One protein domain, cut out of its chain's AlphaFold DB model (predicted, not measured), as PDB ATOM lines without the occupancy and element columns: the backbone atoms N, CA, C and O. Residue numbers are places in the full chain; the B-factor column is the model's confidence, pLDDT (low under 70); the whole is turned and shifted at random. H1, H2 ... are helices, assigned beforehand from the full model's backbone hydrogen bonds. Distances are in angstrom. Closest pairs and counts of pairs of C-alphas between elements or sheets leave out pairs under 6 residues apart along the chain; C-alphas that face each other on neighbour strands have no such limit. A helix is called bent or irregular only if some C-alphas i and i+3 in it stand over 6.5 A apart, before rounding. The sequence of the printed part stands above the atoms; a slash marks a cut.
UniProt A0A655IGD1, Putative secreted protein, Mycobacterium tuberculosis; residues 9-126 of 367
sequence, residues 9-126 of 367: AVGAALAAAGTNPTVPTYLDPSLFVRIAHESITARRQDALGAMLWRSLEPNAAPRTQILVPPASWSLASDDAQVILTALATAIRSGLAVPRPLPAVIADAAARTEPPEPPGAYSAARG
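AT A GLANCE: This is residues 9 to 126 of the 367 residues of the protein "Putative secreted protein" of Mycobacterium tuberculosis (UniProt A0A655IGD1). The core is three helices lying nearly along one axis: H2 has the short H1 along it on one side and H3 along it on another, and H1 and H3 do not meet. The long links, residues 17 to 39 and 57 to 76, loop off the helix ends and over the H1 side of this core, leaving the far side of H3 bare, and from H4 the printed part makes an arm away from the core, in which residues 105 to 116 stick out before it folds back to the short H5, near the link from H1 to H2. The printed part has 118 residues with five named helices, H1 to H5 in chain order, and no named strand. The class is all helix, though under half of the residues, 54 of 118, are in named elements. The whole is compact, with a radius of gyration of the C-alphas of 15.3 A and spans of 42 by 40 by 26 A.

IN THESE COORDINATES: H1 is residues 9 to 16, beginning at C-alpha 9 (91.689, 92.200, 70.343). H2, residues 40 to 56, is the longest helix, 23.4 A from first to last C-alpha. It has a kink of 33 degrees near residue 50 and is irregular: C-alphas 51 and 54 are 7.4 A apart. H3, residues 77 to 92, is 22.0 A long and begins at C-alpha 77 (102.479, 72.333, 74.923). H4 is residues 101 to 109, 12.2 A long. H5, residues 123 to 126, ends at C-alpha 126 (79.330, 83.332, 63.325).

HOW THE PARTS SIT: H1 and H2 touch and form a helical hairpin; their closest C-alphas, of Ala 13 and Ala 47, are 4.6 A apart. They run opposite ways at a shallow tilt of 22 degrees. H2 also touches H3, where the closest C-alphas, of Leu 48 and Ile 83, are 6.4 A apart. These two run the same way at a shallow tilt of 13 degrees. H1 and H3 are apart, and H4 and H5 touch no helix. In H1, H3 and H4 every O i to N i+4 pair is within hydrogen-bond range, in H2 11 of 13 are, and H5 is too short for such a pair.

THE WHOLE: The C-alphas farthest apart, of His 37 and Ala 110, are 42.7 A from each other. The links from H1 to H2, H2 to H3 and H4 to H5 are long, with 23, 20 and 13 residues, and the link from H3 to H4 is short, with 8 residues. Residues 105 to 116, of which 105 to 109 belong to H4, stand free; without them the body spans 40 by 33 by 26 A. The printed part has no cut. Its mean pLDDT is 85.7, and residues 114 to 124 are under 70.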
ATOM      1  N   ALA A   9      90.410  92.334  71.039       88.31
ATOM      2  CA  ALA A   9      91.689  92.200  70.343       88.31
ATOM      3  C   ALA A   9      92.618  91.220  71.071       88.31
ATOM      4  O   ALA A   9      93.258  90.377  70.444       88.31
ATOM      5  N   VAL A  10      92.616  91.252  72.407       91.50
ATOM      6  CA  VAL A  10      93.364  90.289  73.233       91.50
ATOM      7  C   VAL A  10      92.815  88.878  73.036       91.50
ATOM      8  O   VAL A  10      93.580  87.940  72.821       91.50
ATOM      9  N   GLY A  11      91.488  88.721  73.063       90.56
ATOM     10  CA  GLY A  11      90.849  87.432  72.790       90.56
ATOM     11  C   GLY A  11      91.165  86.911  71.382       90.56
ATOM     12  O   GLY A  11      91.406  85.719  71.209       90.56
ATOM     13  N   ALA A  12      91.213  87.793  70.378       90.62
ATOM     14  CA  ALA A  12      91.592  87.436  69.013       90.62
ATOM     15  C   ALA A  12      93.060  87.010  68.890       90.62
ATOM     16  O   ALA A  12      93.337  86.005  68.240       90.62
ATOM     17  N   ALA A  13      93.986  87.700  69.561       92.69
ATOM     18  CA  ALA A  13      95.395  87.311  69.585       92.69
ATOM     19  C   ALA A  13      95.591  85.926  70.231       92.69
ATOM     20  O   ALA A  13      96.309  85.082  69.699       92.69
ATOM     21  N   LEU A  14      94.879  85.639  71.330       93.38
ATOM     22  CA  LEU A  14      94.875  84.306  71.949       93.38
ATOM     23  C   LEU A  14      94.275  83.235  71.022       93.38
ATOM     24  O   LEU A  14      94.804  82.128  70.949       93.38
ATOM     25  N   ALA A  15      93.203  83.556  70.292       90.94
ATOM     26  CA  ALA A  15      92.564  82.642  69.343       90.94
ATOM     27  C   ALA A  15      93.403  82.364  68.082       90.94
ATOM     28  O   ALA A  15      93.238  81.318  67.447       90.94
ATOM     29  N   ALA A  16      94.316  83.272  67.736       91.25
ATOM     30  CA  ALA A  16      95.296  83.088  66.674       91.25
ATOM     31  C   ALA A  16      96.482  82.201  67.113       91.25
ATOM     32  O   ALA A  16      97.155  81.604  66.271       91.25
ATOM     33  N   ALA A  17      96.747  82.067  68.415       92.38
ATOM     34  CA  ALA A  17      97.826  81.219  68.913       92.38
ATOM     35  C   ALA A  17      97.507  79.717  68.780       92.38
ATOM     36  O   ALA A  17      96.373  79.278  68.978       92.38
ATOM     37  N   GLY A  18      98.543  78.920  68.504       89.00
ATOM     38  CA  GLY A  18      98.461  77.464  68.396       89.00
ATOM     39  C   GLY A  18      98.397  76.931  66.962       89.00
ATOM     40  O   GLY A  18      98.783  77.597  65.991       89.00
ATOM     41  N   THR A  19      97.946  75.681  66.844       87.94
ATOM     42  CA  THR A  19      98.013  74.887  65.605       87.94
ATOM     43  C   THR A  19      96.837  75.110  64.660       87.94
ATOM     44  O   THR A  19      96.981  74.894  63.460       87.94
ATOM     45  N   ASN A  20      95.695  75.571  65.173       87.31
ATOM     46  CA  ASN A  20      94.507  75.889  64.389       87.31
ATOM     47  C   ASN A  20      94.077  77.341  64.672       87.31
ATOM     48  O   ASN A  20      93.192  77.568  65.499       87.31
ATOM     49  N   PRO A  21      94.749  78.330  64.056       88.75
ATOM     50  CA  PRO A  21      94.489  79.738  64.316       88.75
ATOM     51  C   PRO A  21      93.091  80.131  63.829       88.75
ATOM     52  O   PRO A  21      92.699  79.814  62.706       88.75
ATOM     53  N   THR A  22      92.339  80.856  64.655       87.50
ATOM     54  CA  THR A  22      90.984  81.308  64.308       87.50
ATOM     55  C   THR A  22      90.803  82.796  64.574       87.50
ATOM     56  O   THR A  22      91.360  83.341  65.522       87.50
ATOM     57  N   VAL A  23      89.996  83.454  63.737       87.19
ATOM     58  CA  VAL A  23      89.534  84.825  63.987       87.19
ATOM     59  C   VAL A  23      88.157  84.761  64.651       87.19
ATOM     60  O   VAL A  23      87.212  84.265  64.017       87.19
ATOM     61  N   PRO A  24      88.011  85.238  65.902       85.94
ATOM     62  CA  PRO A  24      86.732  85.217  66.593       85.94
ATOM     63  C   PRO A  24      85.666  86.056  65.892       85.94
ATOM     64  O   PRO A  24      85.947  87.072  65.266       85.94
ATOM     65  N   THR A  25      84.409  85.655  66.047       83.75
ATOM     66  CA  THR A  25      83.265  86.303  65.383       83.75
ATOM     67  C   THR A  25      82.864  87.632  66.015       83.75
ATOM     68  O   THR A  25      82.079  88.361  65.421       83.75
ATOM     69  N   TYR A  26      83.357  87.918  67.223       81.81
ATOM     70  CA  TYR A  26      83.150  89.181  67.933       81.81
ATOM     71  C   TYR A  26      84.206  90.243  67.588       81.81
ATOM     72  O   TYR A  26      84.128  91.351  68.112       81.81
ATOM     73  N   LEU A  27      85.224  89.906  66.783       82.88
ATOM     74  CA  LEU A  27      86.245  90.867  66.369       82.88
ATOM     75  C   LEU A  27      85.676  91.795  65.291       82.88
ATOM     76  O   LEU A  27      85.017  91.335  64.356       82.88
ATOM     77  N   ASP A  28      85.965  93.088  65.415       79.44
ATOM     78  CA  ASP A  28      85.620  94.085  64.405       79.44
ATOM     79  C   ASP A  28      86.236  93.700  63.040       79.44
ATOM     80  O   ASP A  28      87.440  93.426  62.974       79.44
ATOM     81  N   PRO A  29      85.457  93.673  61.942       78.94
ATOM     82  CA  PRO A  29      85.979  93.367  60.611       78.94
ATOM     83  C   PRO A  29      87.136  94.270  60.155       78.94
ATOM     84  O   PRO A  29      87.962  93.833  59.356       78.94
ATOM     85  N   SER A  30      87.224  95.507  60.654       79.94
ATOM     86  CA  SER A  30      88.342  96.422  60.381       79.94
ATOM     87  C   SER A  30      89.661  95.976  61.020       79.94
ATOM     88  O   SER A  30      90.730  96.322  60.525       79.94
ATOM     89  N   LEU A  31      89.592  95.158  62.076       79.38
ATOM     90  CA  LEU A  31      90.736  94.558  62.766       79.38
ATOM     91  C   LEU A  31      91.075  93.159  62.223       79.38
ATOM     92  O   LEU A  31      91.875  92.434  62.816       79.38
ATOM     93  N   PHE A  32      90.458  92.744  61.114       77.12
ATOM     94  CA  PHE A  32      90.712  91.440  60.516       77.12
ATOM     95  C   PHE A  32      92.132  91.357  59.939       77.12
ATOM     96  O   PHE A  32      92.477  92.053  58.982       77.12
ATOM     97  N   VAL A  33      92.932  90.432  60.469       75.56
ATOM     98  CA  VAL A  33      94.283  90.123  59.978       75.56
ATOM     99  C   VAL A  33      94.300  88.736  59.328       75.56
ATOM    100  O   VAL A  33      93.640  87.800  59.786       75.56
ATOM    101  N   ARG A  34      95.059  88.578  58.234       79.69
ATOM    102  CA  ARG A  34      95.221  87.293  57.531       79.69
ATOM    103  C   ARG A  34      96.198  86.366  58.269       79.69
ATOM    104  O   ARG A  34      97.293  86.098  57.787       79.69
ATOM    105  N   ILE A  35      95.737  85.778  59.369       83.19
ATOM    106  CA  ILE A  35      96.539  84.905  60.250       83.19
ATOM    107  C   ILE A  35      96.989  83.571  59.621       83.19
ATOM    108  O   ILE A  35      97.878  82.899  60.142       83.19
ATOM    109  N   ALA A  36      96.394  83.172  58.489       75.62
ATOM    110  CA  ALA A  36      96.669  81.890  57.832       75.62
ATOM    111  C   ALA A  36      98.090  81.778  57.245       75.62
ATOM    112  O   ALA A  36      98.593  80.669  57.092       75.62
ATOM    113  N   HIS A  37      98.733  82.905  56.922       81.00
ATOM    114  CA  HIS A  37     100.091  82.927  56.358       81.00
ATOM    115  C   HIS A  37     101.170  83.213  57.410       81.00
ATOM    116  O   HIS A  37     102.356  83.243  57.090       81.00
ATOM    117  N   GLU A  38     100.776  83.441  58.662       86.19
ATOM    118  CA  GLU A  38     101.710  83.756  59.734       86.19
ATOM    119  C   GLU A  38     102.374  82.489  60.280       86.19
ATOM    120  O   GLU A  38     101.820  81.386  60.250       86.19
ATOM    121  N   SER A  39     103.582  82.645  60.819       90.88
ATOM    122  CA  SER A  39     104.237  81.554  61.539       90.88
ATOM    123  C   SER A  39     103.605  81.362  62.921       90.88
ATOM    124  O   SER A  39     103.116  82.314  63.529       90.88
ATOM    125  N   ILE A  40     103.667  80.138  63.453       90.56
ATOM    126  CA  ILE A  40     103.234  79.840  64.833       90.56
ATOM    127  C   ILE A  40     103.962  80.757  65.832       90.56
ATOM    128  O   ILE A  40     103.343  81.299  66.744       90.56
ATOM    129  N   THR A  41     105.261  80.994  65.618       91.38
ATOM    130  CA  THR A  41     106.074  81.878  66.462       91.38
ATOM    131  C   THR A  41     105.575  83.319  66.450       91.38
ATOM    132  O   THR A  41     105.487  83.910  67.521       91.38
ATOM    133  N   ALA A  42     105.241  83.879  65.280       92.44
ATOM    134  CA  ALA A  42     104.723  85.245  65.173       92.44
ATOM    135  C   ALA A  42     103.413  85.388  65.959       92.44
ATOM    136  O   ALA A  42     103.351  86.183  66.891       92.44
ATOM    137  N   ARG A  43     102.444  84.495  65.717       93.12
ATOM    138  CA  ARG A  43     101.154  84.506  66.427       93.12
ATOM    139  C   ARG A  43     101.297  84.329  67.935       93.12
ATOM    140  O   ARG A  43     100.557  84.935  68.706       93.12
ATOM    141  N   ARG A  44     102.260  83.517  68.386       93.88
ATOM    142  CA  ARG A  44     102.588  83.407  69.814       93.88
ATOM    143  C   ARG A  44     103.110  84.729  70.371       93.88
ATOM    144  O   ARG A  44     102.696  85.111  71.460       93.88
ATOM    145  N   GLN A  45     104.014  85.410  69.667       94.19
ATOM    146  CA  GLN A  45     104.516  86.715  70.110       94.19
ATOM    147  C   GLN A  45     103.407  87.768  70.133       94.19
ATOM    148  O   GLN A  45     103.337  88.528  71.094       94.19
ATOM    149  N   ASP A  46     102.488  87.748  69.169       93.00
ATOM    150  CA  ASP A  46     101.329  88.645  69.154       93.00
ATOM    151  C   ASP A  46     100.397  88.383  70.345       93.00
ATOM    152  O   ASP A  46      99.966  89.318  71.018       93.00
ATOM    153  N   ALA A  47     100.146  87.112  70.679       94.38
ATOM    154  CA  ALA A  47      99.375  86.730  71.861       94.38
ATOM    155  C   ALA A  47     100.034  87.199  73.170       94.38
ATOM    156  O   ALA A  47      99.355  87.726  74.055       94.38
ATOM    157  N   LEU A  48     101.358  87.049  73.292       95.88
ATOM    158  CA  LEU A  48     102.122  87.548  74.440       95.88
ATOM    159  C   LEU A  48     102.093  89.076  74.518       95.88
ATOM    160  O   LEU A  48     101.853  89.628  75.591       95.88
ATOM    161  N   GLY A  49     102.300  89.754  73.389       94.25
ATOM    162  CA  GLY A  49     102.262  91.207  73.282       94.25
ATOM    163  C   GLY A  49     100.901  91.760  73.685       94.25
ATOM    164  O   GLY A  49     100.829  92.623  74.554       94.25
ATOM    165  N   ALA A  50      99.814  91.202  73.151       93.44
ATOM    166  CA  ALA A  50      98.451  91.604  73.493       93.44
ATOM    167  C   ALA A  50      98.113  91.358  74.974       93.44
ATOM    168  O   ALA A  50      97.457  92.182  75.615       93.44
ATOM    169  N   MET A  51      98.582  90.244  75.549       94.56
ATOM    170  CA  MET A  51      98.404  89.948  76.973       94.56
ATOM    171  C   MET A  51      99.154  90.945  77.868       94.56
ATOM    172  O   MET A  51      98.628  91.362  78.897       94.56
ATOM    173  N   LEU A  52     100.378  91.323  77.494       93.94
ATOM    174  CA  LEU A  52     101.251  92.157  78.323       93.94
ATOM    175  C   LEU A  52     101.088  93.658  78.072       93.94
ATOM    176  O   LEU A  52     101.460  94.444  78.940       93.94
ATOM    177  N   TRP A  53     100.501  94.068  76.945       92.19
ATOM    178  CA  TRP A  53     100.403  95.465  76.510       92.19
ATOM    179  C   TRP A  53      99.926  96.413  77.615       92.19
ATOM    180  O   TRP A  53     100.609  97.377  77.946       92.19
ATOM    181  N   ARG A  54      98.802  96.100  78.272       90.00
ATOM    182  CA  ARG A  54      98.249  96.946  79.349       90.00
ATOM    183  C   ARG A  54      99.108  96.977  80.613       90.00
ATOM    184  O   ARG A  54      99.025  97.926  81.382       90.00
ATOM    185  N   SER A  55      99.911  95.940  80.836       89.69
ATOM    186  CA  SER A  55     100.861  95.893  81.955       89.69
ATOM    187  C   SER A  55     102.098  96.754  81.668       89.69
ATOM    188  O   SER A  55     102.734  97.247  82.595       89.69
ATOM    189  N   LEU A  56     102.429  96.929  80.385       90.75
ATOM    190  CA  LEU A  56     103.574  97.702  79.904       90.75
ATOM    191  C   LEU A  56     103.235  99.166  79.595       90.75
ATOM    192  O   LEU A  56     104.155  99.975  79.551       90.75
ATOM    193  N   GLU A  57     101.955  99.509  79.427       91.19
ATOM    194  CA  GLU A  57     101.469 100.871  79.176       91.19
ATOM    195  C   GLU A  57     100.665 101.400  80.384       91.19
ATOM    196  O   GLU A  57      99.442 101.231  80.447       91.19
ATOM    197  N   PRO A  58     101.308 102.054  81.376       83.06
ATOM    198  CA  PRO A  58     100.661 102.431  82.638       83.06
ATOM    199  C   PRO A  58      99.524 103.447  82.486       83.06
ATOM    200  O   PRO A  58      98.680 103.557  83.384       83.06
ATOM    201  N   ASN A  59      99.524 104.194  81.378       88.31
ATOM    202  CA  ASN A  59      98.542 105.228  81.068       88.31
ATOM    203  C   ASN A  59      97.315 104.677  80.325       88.31
ATOM    204  O   ASN A  59      96.324 105.393  80.179       88.31
ATOM    205  N   ALA A  60      97.344 103.419  79.870       84.06
ATOM    206  CA  ALA A  60      96.219 102.810  79.173       84.06
ATOM    207  C   ALA A  60      95.071 102.493  80.147       84.06
ATOM    208  O   ALA A  60      95.213 101.710  81.090       84.06
ATOM    209  N   ALA A  61      93.897 103.071  79.893       81.62
ATOM    210  CA  ALA A  61      92.652 102.702  80.554       81.62
ATOM    211  C   ALA A  61      91.802 101.795  79.638       81.62
ATOM    212  O   ALA A  61      91.797 102.005  78.426       81.62
ATOM    213  N   PRO A  62      91.048 100.816  80.183       82.31
ATOM    214  CA  PRO A  62      90.996 100.416  81.588       82.31
ATOM    215  C   PRO A  62      92.155  99.485  81.991       82.31
ATOM    216  O   PRO A  62      92.576  98.616  81.232       82.31
ATOM    217  N   ARG A  63      92.615  99.602  83.244       83.56
ATOM    218  CA  ARG A  63      93.745  98.814  83.788       83.56
ATOM    219  C   ARG A  63      93.391  97.385  84.214       83.56
ATOM    220  O   ARG A  63      94.270  96.620  84.596       83.56
ATOM    221  N   THR A  64      92.113  97.024  84.150       86.50
ATOM    222  CA  THR A  64      91.638  95.657  84.383       86.50
ATOM    223  C   THR A  64      91.505  94.939  83.048       86.50
ATOM    224  O   THR A  64      90.914  95.482  82.113       86.50
ATOM    225  N   GLN A  65      92.017  93.713  82.970       87.38
ATOM    226  CA  GLN A  65      91.968  92.874  81.777       87.38
ATOM    227  C   GLN A  65      91.503  91.469  82.150       87.38
ATOM    228  O   GLN A  65      91.985  90.882  83.118       87.38
ATOM    229  N   ILE A  66      90.566  90.935  81.370       90.06
ATOM    230  CA  ILE A  66      90.143  89.536  81.439       90.06
ATOM    231  C   ILE A  66      90.723  88.842  80.212       90.06
ATOM    232  O   ILE A  66      90.507  89.291  79.086       90.06
ATOM    233  N   LEU A  67      91.461  87.758  80.430       91.69
ATOM    234  CA  LEU A  67      91.958  86.909  79.354       91.69
ATOM    235  C   LEU A  67      90.900  85.846  79.059       91.69
ATOM    236  O   LEU A  67      90.611  85.005  79.909       91.69
ATOM    237  N   VAL A  68      90.312  85.908  77.865       89.88
ATOM    238  CA  VAL A  68      89.278  84.972  77.408       89.88
ATOM    239  C   VAL A  68      89.824  84.218  76.191       89.88
ATOM    240  O   VAL A  68      89.669  84.696  75.067       89.88
ATOM    241  N   PRO A  69      90.522  83.084  76.386       90.19
ATOM    242  CA  PRO A  69      90.904  82.228  75.268       90.19
ATOM    243  C   PRO A  69      89.656  81.623  74.596       90.19
ATOM    244  O   PRO A  69      88.580  81.583  75.207       90.19
ATOM    245  N   PRO A  70      89.766  81.131  73.348       87.12
ATOM    246  CA  PRO A  70      88.645  80.476  72.679       87.12
ATOM    247  C   PRO A  70      88.206  79.211  73.432       87.12
ATOM    248  O   PRO A  70      89.023  78.512  74.029       87.12
ATOM    249  N   ALA A  71      86.914  78.874  73.352       82.75
ATOM    250  CA  ALA A  71      86.354  77.684  74.008       82.75
ATOM    251  C   ALA A  71      87.019  76.375  73.542       82.75
ATOM    252  O   ALA A  71      87.179  75.438  74.318       82.75
ATOM    253  N   SER A  72      87.427  76.321  72.273       84.75
ATOM    254  CA  SER A  72      88.268  75.269  71.709       84.75
ATOM    255  C   SER A  72      89.639  75.854  71.380       84.75
ATOM    256  O   SER A  72      89.815  76.463  70.323       84.75
ATOM    257  N   TRP A  73      90.602  75.685  72.286       88.44
ATOM    258  CA  TRP A  73      91.956  76.207  72.112       88.44
ATOM    259  C   TRP A  73      92.946  75.083  71.806       88.44
ATOM    260  O   TRP A  73      93.325  74.310  72.683       88.44
ATOM    261  N   SER A  74      93.360  74.972  70.543       86.75
ATOM    262  CA  SER A  74      94.341  73.979  70.090       86.75
ATOM    263  C   SER A  74      95.767  74.517  70.244       86.75
ATOM    264  O   SER A  74      96.456  74.813  69.261       86.75
ATOM    265  N   LEU A  75      96.189  74.712  71.488       89.69
ATOM    266  CA  LEU A  75      97.511  75.232  71.816       89.69
ATOM    267  C   LEU A  75      98.525  74.082  71.922       89.69
ATOM    268  O   LEU A  75      98.229  73.051  72.525       89.69
ATOM    269  N   ALA A  76      99.718  74.245  71.345       88.81
ATOM    270  CA  ALA A  76     100.813  73.301  71.569       88.81
ATOM    271  C   ALA A  76     101.327  73.414  73.017       88.81
ATOM    272  O   ALA A  76     101.203  74.474  73.636       88.81
ATOM    273  N   SER A  77     101.934  72.350  73.553       91.44
ATOM    274  CA  SER A  77     102.479  72.333  74.923       91.44
ATOM    275  C   SER A  77     103.443  73.489  75.183       91.44
ATOM    276  O   SER A  77     103.348  74.161  76.210       91.44
ATOM    277  N   ASP A  78     104.327  73.755  74.225       90.44
ATOM    278  CA  ASP A  78     105.378  74.762  74.357       90.44
ATOM    279  C   ASP A  78     104.785  76.175  74.336       90.44
ATOM    280  O   ASP A  78     105.162  77.027  75.139       90.44
ATOM    281  N   ASP A  79     103.792  76.413  73.475       91.81
ATOM    282  CA  ASP A  79     103.069  77.686  73.415       91.81
ATOM    283  C   ASP A  79     102.294  77.938  74.717       91.81
ATOM    284  O   ASP A  79     102.330  79.046  75.256       91.81
ATOM    285  N   ALA A  80     101.651  76.899  75.264       93.31
ATOM    286  CA  ALA A  80     100.959  76.960  76.550       93.31
ATOM    287  C   ALA A  80     101.917  77.302  77.689       93.31
ATOM    288  O   ALA A  80     101.641  78.202  78.488       93.31
ATOM    289  N   GLN A  81     103.064  76.624  77.742       95.38
ATOM    290  CA  GLN A  81     104.083  76.878  78.749       95.38
ATOM    291  C   GLN A  81     104.609  78.311  78.656       95.38
ATOM    292  O   GLN A  81     104.716  78.981  79.682       95.38
ATOM    293  N   VAL A  82     104.898  78.807  77.451       95.56
ATOM    294  CA  VAL A  82     105.393  80.172  77.243       95.56
ATOM    295  C   VAL A  82     104.362  81.213  77.691       95.56
ATOM    296  O   VAL A  82     104.710  82.120  78.447       95.56
ATOM    297  N   ILE A  83     103.093  81.067  77.296       94.94
ATOM    298  CA  ILE A  83     102.022  82.007  77.669       94.94
ATOM    299  C   ILE A  83     101.796  82.013  79.186       94.94
ATOM    300  O   ILE A  83     101.776  83.080  79.805       94.94
ATOM    301  N   LEU A  84     101.693  80.840  79.815       95.06
ATOM    302  CA  LEU A  84     101.494  80.737  81.264       95.06
ATOM    303  C   LEU A  84     102.710  81.238  82.054       95.06
ATOM    304  O   LEU A  84     102.545  81.883  83.090       95.06
ATOM    305  N   THR A  85     103.926  81.000  81.557       97.00
ATOM    306  CA  THR A  85     105.160  81.511  82.175       97.00
ATOM    307  C   THR A  85     105.223  83.032  82.092       97.00
ATOM    308  O   THR A  85     105.569  83.678  83.081       97.00
ATOM    309  N   ALA A  86     104.851  83.624  80.955       96.31
ATOM    310  CA  ALA A  86     104.788  85.074  80.801       96.31
ATOM    311  C   ALA A  86     103.749  85.703  81.744       96.31
ATOM    312  O   ALA A  86     104.062  86.679  82.425       96.31
ATOM    313  N   LEU A  87     102.559  85.101  81.868       95.56
ATOM    314  CA  LEU A  87     101.533  85.542  82.820       95.56
ATOM    315  C   LEU A  87     102.028  85.455  84.274       95.56
ATOM    316  O   LEU A  87     101.911  86.416  85.034       95.56
ATOM    317  N   ALA A  88     102.625  84.324  84.661       96.25
ATOM    318  CA  ALA A  88     103.177  84.134  86.001       96.25
ATOM    319  C   ALA A  88     104.321  85.115  86.298       96.25
ATOM    320  O   ALA A  88     104.433  85.615  87.419       96.25
ATOM    321  N   THR A  89     105.150  85.413  85.296       96.56
ATOM    322  CA  THR A  89     106.249  86.376  85.407       96.56
ATOM    323  C   THR A  89     105.713  87.787  85.596       96.56
ATOM    324  O   THR A  89     106.173  88.461  86.510       96.56
ATOM    325  N   ALA A  90     104.704  88.205  84.821       95.38
ATOM    326  CA  ALA A  90     104.066  89.514  84.972       95.38
ATOM    327  C   ALA A  90     103.462  89.710  86.372       95.38
ATOM    328  O   ALA A  90     103.568  90.789  86.950       95.38
ATOM    329  N   ILE A  91     102.880  88.655  86.950       95.38
ATOM    330  CA  ILE A  91     102.374  88.689  88.327       95.38
ATOM    331  C   ILE A  91     103.526  88.767  89.338       95.38
ATOM    332  O   ILE A  91     103.506  89.594  90.246       95.38
ATOM    333  N   ARG A  92     104.552  87.920  89.189       96.12
ATOM    334  CA  ARG A  92     105.674  87.841  90.136       96.12
ATOM    335  C   ARG A  92     106.539  89.102  90.143       96.12
ATOM    336  O   ARG A  92     107.072  89.451  91.190       96.12
ATOM    337  N   SER A  93     106.680  89.772  89.002       95.69
ATOM    338  CA  SER A  93     107.414  91.035  88.881       95.69
ATOM    339  C   SER A  93     106.599  92.260  89.305       95.69
ATOM    340  O   SER A  93     107.134  93.365  89.306       95.69
ATOM    341  N   GLY A  94     105.319  92.089  89.660       93.56
ATOM    342  CA  GLY A  94     104.432  93.187  90.043       93.56
ATOM    343  C   GLY A  94     103.914  94.027  88.871       93.56
ATOM    344  O   GLY A  94     103.302  95.066  89.105       93.56
ATOM    345  N   LEU A  95     104.122  93.589  87.622       92.81
ATOM    346  CA  LEU A  95     103.552  94.237  86.432       92.81
ATOM    347  C   LEU A  95     102.032  94.038  86.338       92.81
ATOM    348  O   LEU A  95     101.327  94.888  85.798       92.81
ATOM    349  N   ALA A  96     101.521  92.934  86.885       93.19
ATOM    350  CA  ALA A  96     100.099  92.633  86.984       93.19
ATOM    351  C   ALA A  96      99.746  92.113  88.383       93.19
ATOM    352  O   ALA A  96     100.573  91.517  89.070       93.19
ATOM    353  N   VAL A  97      98.491  92.298  88.801       93.00
ATOM    354  CA  VAL A  97      97.981  91.789  90.084       93.00
ATOM    355  C   VAL A  97      96.796  90.861  89.813       93.00
ATOM    356  O   VAL A  97      95.844  91.284  89.150       93.00
ATOM    357  N   PRO A  98      96.807  89.607  90.309       92.50
ATOM    358  CA  PRO A  98      95.691  88.694  90.117       92.50
ATOM    359  C   PRO A  98      94.450  89.211  90.852       92.50
ATOM    360  O   PRO A  98      94.509  89.589  92.022       92.50
ATOM    361  N   ARG A  99      93.307  89.207  90.163       90.38
ATOM    362  CA  ARG A  99      92.005  89.599  90.718       90.38
ATOM    363  C   ARG A  99      91.064  88.392  90.726       90.38
ATOM    364  O   ARG A  99      90.918  87.751  89.685       90.38
ATOM    365  N   PRO A 100      90.398  88.080  91.853       90.94
ATOM    366  CA  PRO A 100      89.369  87.046  91.882       90.94
ATOM    367  C   PRO A 100      88.227  87.384  90.921       90.94
ATOM    368  O   PRO A 100      87.703  88.499  90.950       90.94
ATOM    369  N   LEU A 101      87.798  86.413  90.111       87.06
ATOM    370  CA  LEU A 101      86.717  86.604  89.140       87.06
ATOM    371  C   LEU A 101      85.413  87.149  89.768       87.06
ATOM    372  O   LEU A 101      84.842  88.065  89.178       87.06
ATOM    373  N   PRO A 102      84.961  86.700  90.962       89.88
ATOM    374  CA  PRO A 102      83.771  87.273  91.595       89.88
ATOM    375  C   PRO A 102      83.886  88.777  91.868       89.88
ATOM    376  O   PRO A 102      82.903  89.494  91.716       89.88
ATOM    377  N   ALA A 103      85.082  89.268  92.213       89.81
ATOM    378  CA  ALA A 103      85.313  90.696  92.422       89.81
ATOM    379  C   ALA A 103      85.230  91.470  91.099       89.81
ATOM    380  O   ALA A 103      84.594  92.514  91.040       89.81
ATOM    381  N   VAL A 104      85.797  90.923  90.017       87.19
ATOM    382  CA  VAL A 104      85.712  91.531  88.677       87.19
ATOM    383  C   VAL A 104      84.263  91.602  88.184       87.19
ATOM    384  O   VAL A 104      83.862  92.614  87.615       87.19
ATOM    385  N   ILE A 105      83.467  90.555  88.426       85.62
ATOM    386  CA  ILE A 105      82.038  90.525  88.079       85.62
ATOM    387  C   ILE A 105      81.254  91.535  88.926       85.62
ATOM    388  O   ILE A 105      80.432  92.266  88.382       85.62
ATOM    389  N   ALA A 106      81.513  91.610  90.235       87.50
ATOM    390  CA  ALA A 106      80.860  92.578  91.116       87.50
ATOM    391  C   ALA A 106      81.167  94.028  90.698       87.50
ATOM    392  O   ALA A 106      80.250  94.839  90.594       87.50
ATOM    393  N   ASP A 107      82.428  94.330  90.378       85.50
ATOM    394  CA  ASP A 107      82.843  95.648  89.883       85.50
ATOM    395  C   ASP A 107      82.182  95.993  88.545       85.50
ATOM    396  O   ASP A 107      81.798  97.140  88.319       85.50
ATOM    397  N   ALA A 108      82.060  95.017  87.639       81.75
ATOM    398  CA  ALA A 108      81.396  95.210  86.354       81.75
ATOM    399  C   ALA A 108      79.888  95.439  86.521       81.75
ATOM    400  O   ALA A 108      79.341  96.325  85.871       81.75
ATOM    401  N   ALA A 109      79.231  94.698  87.418       82.69
ATOM    402  CA  ALA A 109      77.811  94.856  87.730       82.69
ATOM    403  C   ALA A 109      77.491  96.189  88.427       82.69
ATOM    404  O   ALA A 109      76.378  96.694  88.301       82.69
ATOM    405  N   ALA A 110      78.456  96.768  89.148       83.50
ATOM    406  CA  ALA A 110      78.323  98.085  89.764       83.50
ATOM    407  C   ALA A 110      78.376  99.242  88.746       83.50
ATOM    408  O   ALA A 110      78.026 100.372  89.091       83.50
ATOM    409  N   ARG A 111      78.801  98.993  87.498       78.81
ATOM    410  CA  ARG A 111      78.784 100.006  86.435       78.81
ATOM    411  C   ARG A 111      77.373 100.147  85.875       78.81
ATOM    412  O   ARG A 111      76.765  99.174  85.444       78.81
ATOM    413  N   THR A 112      76.870 101.376  85.852       72.19
ATOM    414  CA  THR A 112      75.540 101.715  85.318       72.19
ATOM    415  C   THR A 112      75.558 102.063  83.832       72.19
ATOM    416  O   THR A 112      74.501 102.246  83.231       72.19
ATOM    417  N   GLU A 113      76.745 102.182  83.236       74.81
ATOM    418  CA  GLU A 113      76.899 102.392  81.799       74.81
ATOM    419  C   GLU A 113      76.452 101.131  81.044       74.81
ATOM    420  O   GLU A 113      76.846 100.019  81.418       74.81
ATOM    421  N   PRO A 114      75.626 101.266  79.992       66.25
ATOM    422  CA  PRO A 114      75.243 100.122  79.183       66.25
ATOM    423  C   PRO A 114      76.502  99.503  78.560       66.25
ATOM    424  O   PRO A 114      77.345 100.240  78.043       66.25
ATOM    425  N   PRO A 115      76.656  98.166  78.593       65.75
ATOM    426  CA  PRO A 115      77.793  97.523  77.960       65.75
ATOM    427  C   PRO A 115      77.775  97.859  76.471       65.75
ATOM    428  O   PRO A 115      76.769  97.629  75.796       65.75
ATOM    429  N   GLU A 116      78.885  98.394  75.973       65.56
ATOM    430  CA  GLU A 116      79.049  98.639  74.549       65.56
ATOM    431  C   GLU A 116      79.058  97.277  73.837       65.56
ATOM    432  O   GLU A 116      79.919  96.434  74.128       65.56
ATOM    433  N   PRO A 117      78.064  96.979  72.979       62.44
ATOM    434  CA  PRO A 117      78.092  95.746  72.213       62.44
ATOM    435  C   PRO A 117      79.328  95.763  71.304       62.44
ATOM    436  O   PRO A 117      79.734  96.839  70.862       62.44
ATOM    437  N   PRO A 118      79.929  94.600  70.998       58.22
ATOM    438  CA  PRO A 118      81.029  94.516  70.042       58.22
ATOM    439  C   PRO A 118      80.537  94.922  68.642       58.22
ATOM    440  O   PRO A 118      80.128  94.075  67.857       58.22
ATOM    441  N   GLY A 119      80.543  96.230  68.367       55.94
ATOM    442  CA  GLY A 119      80.161  96.878  67.113       55.94
ATOM    443  C   GLY A 119      78.709  96.672  66.651       55.94
ATOM    444  O   GLY A 119      78.042  95.687  66.956       55.94
ATOM    445  N   ALA A 120      78.210  97.594  65.825       51.41
ATOM    446  CA  ALA A 120      76.943  97.450  65.094       51.41
ATOM    447  C   ALA A 120      77.117  96.629  63.798       51.41
ATOM    448  O   ALA A 120      76.485  96.902  62.778       51.41
ATOM    449  N   TYR A 121      78.020  95.648  63.809       58.12
ATOM    450  CA  TYR A 121      78.322  94.830  62.640       58.12
ATOM    451  C   TYR A 121      77.540  93.527  62.724       58.12
ATOM    452  O   TYR A 121      77.428  92.911  63.786       58.12
ATOM    453  N   SER A 122      76.970  93.091  61.600       53.06
ATOM    454  CA  SER A 122      76.230  91.833  61.567       53.06
ATOM    455  C   SER A 122      77.155  90.699  62.006       53.06
ATOM    456  O   SER A 122      78.195  90.488  61.379       53.06
ATOM    457  N   ALA A 123      76.749  89.917  63.008       58.84
ATOM    458  CA  ALA A 123      77.411  88.677  63.427       58.84
ATOM    459  C   ALA A 123      77.318  87.556  62.358       58.84
ATOM    460  O   ALA A 123      77.226  86.370  62.676       58.84
ATOM    461  N   ALA A 124      77.317  87.926  61.074       65.38
ATOM    462  CA  ALA A 124      77.106  87.068  59.919       65.38
ATOM    463  C   ALA A 124      78.140  85.939  59.851       65.38
ATOM    464  O   ALA A 124      77.773  84.801  59.586       65.38
ATOM    465  N   ARG A 125      79.409  86.215  60.189       73.00
ATOM    466  CA  ARG A 125      80.489  85.211  60.172       73.00
ATOM    467  C   ARG A 125      80.252  84.058  61.153       73.00
ATOM    468  O   ARG A 125      80.705  82.946  60.916       73.00
ATOM    469  N   GLY A 126      79.575  84.321  62.272       73.06
ATOM    470  CA  GLY A 126      79.330  83.332  63.325       73.06
ATOM    471  C   GLY A 126      77.992  82.610  63.227       73.06
ATOM    472  O   GLY A 126      77.749  81.685  64.002       73.06
TER     473      GLY A 126